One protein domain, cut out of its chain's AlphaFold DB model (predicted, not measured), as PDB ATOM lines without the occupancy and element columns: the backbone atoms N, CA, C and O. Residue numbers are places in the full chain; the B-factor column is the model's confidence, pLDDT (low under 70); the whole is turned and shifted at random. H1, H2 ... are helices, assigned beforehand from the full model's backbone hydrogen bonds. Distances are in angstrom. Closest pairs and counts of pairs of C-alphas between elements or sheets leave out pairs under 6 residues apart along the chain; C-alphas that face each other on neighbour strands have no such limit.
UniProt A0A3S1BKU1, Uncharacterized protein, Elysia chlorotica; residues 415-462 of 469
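Overview. This is residues 415 to 462 of the 469 residues of an uncharacterized protein of Elysia chlorotica (UniProt A0A3S1BKU1). Four short helices make a small ring-like fold: H2, H3 and H4 follow one another like three sides of a triangle, H2 and H3 folding back on each other as a helical hairpin and H4 bringing the backbone round again to the first part of H2. H1 lies at one end of the longest axis, and its last residues are by the corner where H4 returns to H2. The 48 printed residues include four named helices, in the order H1, H2, H3, H4, and no named strand; the class is all helix. The whole is compact, with a radius of gyration of the C-alphas of 10.1 A and spans of 29 by 20 by 19 A.

Along the chain. H1 is residues 415 to 421, from C-alpha 415 at (97.534, 38.792, 60.114), and measures 9.9 A from first to last C-alpha. H2 is residues 424 to 435, 16.5 A long, beginning at C-alpha 424 at (110.296, 37.740, 70.183). H3 is residues 437 to 446, 14.3 A long. H4 is residues 449 to 460, 16.0 A long, ending at C-alpha 460 at (90.636, 37.232, 73.434).

Arrangement. H1 and H2 are close but not clearly touching, at a steep tilt of 53 degrees, the same way; their closest C-alphas, those of Leu 421 and Met 427, are 6.4 A apart. H2 touches H3 with residues 429 to 433 alone; the closest C-alphas, of Leu 432 and Ala 440, are 5.4 A apart. This helical hairpin has a shallow tilt of 34 degrees, only just short of steep, opposite ways. H3 and H4 are close but not clearly touching, at a steep tilt of 48 degrees, opposite ways; their closest C-alphas, of Val 444 and Lys 452, are 6.8 A apart. H4 and H2 only just touch, with 3 pairs of C-alphas within 8 A, through residues 451 to 455 of H4 and residue 426 of H2; the closest C-alphas, of Ile 426 and Ile 455, are 7.4 A apart, and the tilt is steep, 56 degrees, the same way. H4 also only just touches H1, with 3 pairs within 8 A and with residues 454 to 458 of H4 alone; they are about perpendicular, at 75 degrees, and the closest C-alphas, of Thr 420 and Arg 454, are 6.1 A apart. H1 and H3 are apart. The packing of the helices is mostly crossed, but only just: of the 3 touching pairs, 1 is at a shallow tilt. In H1, H2, H3 and H4 every O i to N i+4 pair is within hydrogen-bond range.

Size, cuts and confidence. The two C-alphas farthest apart, of Lys 415 and Glu 438, are 29.3 A apart. The printed part has no cut, and the links H1 to H2, H2 to H3 and H3 to H4 are tight. The mean pLDDT of the printed part is 96.1, and no printed residue is under 70.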
ATOM      1  N   LYS A 415      96.179  38.235  60.276       97.44
ATOM      2  CA  LYS A 415      97.534  38.792  60.114       97.44
ATOM      3  C   LYS A 415      98.081  39.408  61.407       97.44
ATOM      4  O   LYS A 415      99.259  39.255  61.704       97.44
ATOM      5  N   ARG A 416      97.222  40.068  62.193       97.19
ATOM      6  CA  ARG A 416      97.605  40.671  63.482       97.19
ATOM      7  C   ARG A 416      98.001  39.630  64.525       97.19
ATOM      8  O   ARG A 416      98.918  39.872  65.303       97.19
ATOM      9  N   VAL A 417      97.320  38.485  64.549       97.62
ATOM     10  CA  VAL A 417      97.641  37.384  65.464       97.62
ATOM     11  C   VAL A 417      98.982  36.771  65.075       97.62
ATOM     12  O   VAL A 417      99.835  36.586  65.936       97.62
ATOM     13  N   MET A 418      99.205  36.545  63.779       96.88
ATOM     14  CA  MET A 418     100.473  36.012  63.279       96.88
ATOM     15  C   MET A 418     101.649  36.958  63.561       96.88
ATOM     16  O   MET A 418     102.667  36.525  64.087       96.88
ATOM     17  N   GLU A 419     101.488  38.259  63.307       97.62
ATOM     18  CA  GLU A 419     102.496  39.277  63.638       97.62
ATOM     19  C   GLU A 419     102.787  39.323  65.146       97.62
ATOM     20  O   GLU A 419     103.937  39.461  65.555       97.62
ATOM     21  N   THR A 420     101.760  39.129  65.978       97.88
ATOM     22  CA  THR A 420     101.911  39.058  67.435       97.88
ATOM     23  C   THR A 420     102.677  37.808  67.876       97.88
ATOM     24  O   THR A 420     103.546  37.910  68.735       97.88
ATOM     25  N   LEU A 421     102.387  36.645  67.286       97.31
ATOM     26  CA  LEU A 421     103.084  35.386  67.582       97.31
ATOM     27  C   LEU A 421     104.547  35.394  67.122       97.31
ATOM     28  O   LEU A 421     105.373  34.711  67.718       97.31
ATOM     29  N   MET A 422     104.874  36.169  66.087       96.25
ATOM     30  CA  MET A 422     106.247  36.341  65.607       96.25
ATOM     31  C   MET A 422     107.070  37.325  66.448       96.25
ATOM     32  O   MET A 422     108.281  37.425  66.245       96.25
ATOM     33  N   ASP A 423     106.452  38.060  67.377       97.88
ATOM     34  CA  ASP A 423     107.187  38.975  68.243       97.88
ATOM     35  C   ASP A 423     108.065  38.192  69.242       97.88
ATOM     36  O   ASP A 423     107.557  37.337  69.978       97.88
ATOM     37  N   PRO A 424     109.378  38.480  69.319       96.94
ATOM     38  CA  PRO A 424     110.296  37.740  70.183       96.94
ATOM     39  C   PRO A 424     109.947  37.853  71.675       96.94
ATOM     40  O   PRO A 424     110.208  36.919  72.432       96.94
ATOM     41  N   GLN A 425     109.340  38.959  72.119       97.44
ATOM     42  CA  GLN A 425     108.917  39.118  73.511       97.44
ATOM     43  C   GLN A 425     107.724  38.219  73.833       97.44
ATOM     44  O   GLN A 425     107.711  37.571  74.879       97.44
ATOM     45  N   ILE A 426     106.747  38.136  72.926       97.69
ATOM     46  CA  ILE A 426     105.590  37.243  73.069       97.69
ATOM     47  C   ILE A 426     106.039  35.783  73.069       97.69
ATOM     48  O   ILE A 426     105.614  35.016  73.932       97.69
ATOM     49  N   MET A 427     106.944  35.410  72.163       96.56
ATOM     50  CA  MET A 427     107.491  34.054  72.094       96.56
ATOM     51  C   MET A 427     108.194  33.654  73.402       96.56
ATOM     52  O   MET A 427     107.970  32.557  73.916       96.56
ATOM     53  N   ASN A 428     108.975  34.568  73.991       97.00
ATOM     54  CA  ASN A 428     109.618  34.356  75.289       97.00
ATOM     55  C   ASN A 428     108.587  34.208  76.424       97.00
ATOM     56  O   ASN A 428     108.709  33.313  77.253       97.00
ATOM     57  N   ILE A 429     107.520  35.016  76.436       96.94
ATOM     58  CA  ILE A 429     106.434  34.876  77.423       96.94
ATOM     59  C   ILE A 429     105.738  33.516  77.288       96.94
ATOM     60  O   ILE A 429     105.483  32.869  78.299       96.94
ATOM     61  N   ILE A 430     105.468  33.046  76.066       95.81
ATOM     62  CA  ILE A 430     104.882  31.717  75.823       95.81
ATOM     63  C   ILE A 430     105.810  30.610  76.341       95.81
ATOM     64  O   ILE A 430     105.344  29.654  76.963       95.81
ATOM     65  N   GLN A 431     107.120  30.739  76.122       95.25
ATOM     66  CA  GLN A 431     108.106  29.793  76.640       95.25
ATOM     67  C   GLN A 431     108.161  29.820  78.175       95.25
ATOM     68  O   GLN A 431     108.139  28.763  78.802       95.25
ATOM     69  N   LEU A 432     108.140  31.008  78.781       95.75
ATOM     70  CA  LEU A 432     108.098  31.184  80.232       95.75
ATOM     71  C   LEU A 432     106.809  30.647  80.848       95.75
ATOM     72  O   LEU A 432     106.859  30.091  81.932       95.75
ATOM     73  N   LEU A 433     105.666  30.735  80.168       93.88
ATOM     74  CA  LEU A 433     104.429  30.114  80.648       93.88
ATOM     75  C   LEU A 433     104.529  28.585  80.728       93.88
ATOM     76  O   LEU A 433     103.812  27.979  81.521       93.88
ATOM     77  N   ARG A 434     105.409  27.960  79.933       89.88
ATOM     78  CA  ARG A 434     105.673  26.515  79.994       89.88
ATOM     79  C   ARG A 434     106.648  26.139  81.107       89.88
ATOM     80  O   ARG A 434     106.508  25.057  81.664       89.88
ATOM     81  N   THR A 435     107.638  26.986  81.392       95.38
ATOM     82  CA  THR A 435     108.688  26.688  82.379       95.38
ATOM     83  C   THR A 435     108.378  27.255  83.764       95.38
ATOM     84  O   THR A 435     108.405  26.511  84.735       95.38
ATOM     85  N   ASP A 436     108.051  28.545  83.847       95.50
ATOM     86  CA  ASP A 436     107.871  29.327  85.073       95.50
ATOM     87  C   ASP A 436     106.661  30.291  84.949       95.50
ATOM     88  O   ASP A 436     106.837  31.493  84.684       95.50
ATOM     89  N   PRO A 437     105.419  29.821  85.174       93.38
ATOM     90  CA  PRO A 437     104.214  30.630  84.963       93.38
ATOM     91  C   PRO A 437     104.167  31.892  85.840       93.38
ATOM     92  O   PRO A 437     103.720  32.944  85.384       93.38
ATOM     93  N   GLU A 438     104.710  31.846  87.061       94.50
ATOM     94  CA  GLU A 438     104.780  33.018  87.947       94.50
ATOM     95  C   GLU A 438     105.674  34.138  87.394       94.50
ATOM     96  O   GLU A 438     105.376  35.327  87.545       94.50
ATOM     97  N   LYS A 439     106.796  33.782  86.751       95.75
ATOM     98  CA  LYS A 439     107.689  34.771  86.133       95.75
ATOM     99  C   LYS A 439     107.033  35.383  84.907       95.75
ATOM    100  O   LYS A 439     107.118  36.597  84.733       95.75
ATOM    101  N   ALA A 440     106.363  34.562  84.097       95.81
ATOM    102  CA  ALA A 440     105.586  35.049  82.967       95.81
ATOM    103  C   ALA A 440     104.537  36.065  83.434       95.81
ATOM    104  O   ALA A 440     104.510  37.174  82.907       95.81
ATOM    105  N   GLN A 441     103.769  35.753  84.484       94.19
ATOM    106  CA  GLN A 441     102.774  36.669  85.045       94.19
ATOM    107  C   GLN A 441     103.400  38.003  85.480       94.19
ATOM    108  O   GLN A 441     102.936  39.064  85.069       94.19
ATOM    109  N   LYS A 442     104.532  37.971  86.198       95.75
ATOM    110  CA  LYS A 442     105.263  39.193  86.590       95.75
ATOM    111  C   LYS A 442     105.707  40.035  85.394       95.75
ATOM    112  O   LYS A 442     105.742  41.262  85.491       95.75
ATOM    113  N   ILE A 443     106.087  39.403  84.284       95.81
ATOM    114  CA  ILE A 443     106.467  40.106  83.052       95.81
ATOM    115  C   ILE A 443     105.235  40.714  82.389       95.81
ATOM    116  O   ILE A 443     105.297  41.871  81.984       95.81
ATOM    117  N   VAL A 444     104.118  39.985  82.328       95.75
ATOM    118  CA  VAL A 444     102.840  40.498  81.809       95.75
ATOM    119  C   VAL A 444     102.370  41.705  82.624       95.75
ATOM    120  O   VAL A 444     101.984  42.718  82.046       95.75
ATOM    121  N   ASP A 445     102.480  41.663  83.952       95.69
ATOM    122  CA  ASP A 445     102.073  42.767  84.826       95.69
ATOM    123  C   ASP A 445     102.940  44.020  84.614       95.69
ATOM    124  O   ASP A 445     102.418  45.141  84.582       95.69
ATOM    125  N   LYS A 446     104.250  43.831  84.395       96.75
ATOM    126  CA  LYS A 446     105.235  44.899  84.136       96.75
ATOM    127  C   LYS A 446     105.313  45.354  82.674       96.75
ATOM    128  O   LYS A 446     105.984  46.345  82.392       96.75
ATOM    129  N   ALA A 447     104.671  44.644  81.749       96.62
ATOM    130  CA  ALA A 447     104.751  44.913  80.319       96.62
ATOM    131  C   ALA A 447     104.202  46.303  79.948       96.62
ATOM    132  O   ALA A 447     103.243  46.799  80.547       96.62
ATOM    133  N   THR A 448     104.802  46.914  78.922       96.44
ATOM    134  CA  THR A 448     104.328  48.162  78.308       96.44
ATOM    135  C   THR A 448     102.966  47.967  77.629       96.44
ATOM    136  O   THR A 448     102.571  46.838  77.329       96.44
ATOM    137  N   GLY A 449     102.238  49.066  77.386       97.06
ATOM    138  CA  GLY A 449     100.884  49.041  76.810       97.06
ATOM    139  C   GLY A 449     100.779  48.207  75.530       97.06
ATOM    140  O   GLY A 449      99.953  47.303  75.467       97.06
ATOM    141  N   ASP A 450     101.694  48.413  74.580       97.25
ATOM    142  CA  ASP A 450     101.702  47.687  73.301       97.25
ATOM    143  C   ASP A 450     101.835  46.165  73.478       97.25
ATOM    144  O   ASP A 450     101.172  45.383  72.794       97.25
ATOM    145  N   LEU A 451     102.679  45.721  74.416       97.19
ATOM    146  CA  LEU A 451     102.874  44.299  74.694       97.19
ATOM    147  C   LEU A 451     101.647  43.710  75.408       97.19
ATOM    148  O   LEU A 451     101.216  42.605  75.079       97.19
ATOM    149  N   LYS A 452     101.027  44.465  76.325       96.94
ATOM    150  CA  LYS A 452      99.766  44.069  76.973       96.94
ATOM    151  C   LYS A 452      98.618  43.942  75.979       96.94
ATOM    152  O   LYS A 452      97.858  42.983  76.073       96.94
ATOM    153  N   GLU A 453      98.499  44.851  75.014       97.62
ATOM    154  CA  GLU A 453      97.476  44.768  73.963       97.62
ATOM    155  C   GLU A 453      97.631  43.495  73.130       97.62
ATOM    156  O   GLU A 453      96.653  42.796  72.868       97.62
ATOM    157  N   ARG A 454      98.869  43.141  72.784       97.88
ATOM    158  CA  ARG A 454      99.203  41.909  72.061       97.88
ATOM    159  C   ARG A 454      98.879  40.644  72.855       97.88
ATOM    160  O   ARG A 454      98.267  39.721  72.320       97.88
ATOM    161  N   ILE A 455      99.224  40.607  74.141       96.62
ATOM    162  CA  ILE A 455      98.865  39.491  75.033       96.62
ATOM    163  C   ILE A 455      97.341  39.386  75.166       96.62
ATOM    164  O   ILE A 455      96.781  38.295  75.075       96.62
ATOM    165  N   THR A 456      96.660  40.524  75.317       96.25
ATOM    166  CA  THR A 456      95.197  40.591  75.402       96.25
ATOM    167  C   THR A 456      94.553  40.098  74.110       96.25
ATOM    168  O   THR A 456      93.579  39.355  74.167       96.25
ATOM    169  N   LEU A 457      95.119  40.431  72.945       97.31
ATOM    170  CA  LEU A 457      94.658  39.930  71.652       97.31
ATOM    171  C   LEU A 457      94.722  38.398  71.597       97.31
ATOM    172  O   LEU A 457      93.744  37.763  71.208       97.31
ATOM    173  N   LEU A 458      95.836  37.796  72.023       96.19
ATOM    174  CA  LEU A 458      95.982  36.336  72.077       96.19
ATOM    175  C   LEU A 458      95.016  35.685  73.078       96.19
ATOM    176  O   LEU A 458      94.479  34.614  72.797       96.19
ATOM    177  N   PHE A 459      94.753  36.339  74.211       94.31
ATOM    178  CA  PHE A 459      93.786  35.876  75.207       94.31
ATOM    179  C   PHE A 459      92.344  35.943  74.683       94.31
ATOM    180  O   PHE A 459      91.598  34.973  74.780       94.31
ATOM    181  N   MET A 460      91.958  37.057  74.051       94.62
ATOM    182  CA  MET A 460      90.636  37.232  73.434       94.62
ATOM    183  C   MET A 460      90.376  36.224  72.313       94.62
ATOM    184  O   MET A 460      89.233  35.837  72.089       94.62
ATOM    185  N   LYS A 461      91.431  35.808  71.609       95.25
ATOM    186  CA  LYS A 461      91.377  34.785  70.562       95.25
ATOM    187  C   LYS A 461      91.458  33.351  71.097       95.25
ATOM    188  O   LYS A 461      91.439  32.425  70.298       95.25
ATOM    189  N   GLY A 462      91.570  33.167  72.414       92.31
ATOM    190  CA  GLY A 462      91.626  31.851  73.051       92.31
ATOM    191  C   GLY A 462      92.941  31.090  72.852       92.31
ATOM    192  O   GLY A 462      93.030  29.929  73.238       92.31
TER     193      GLY A 462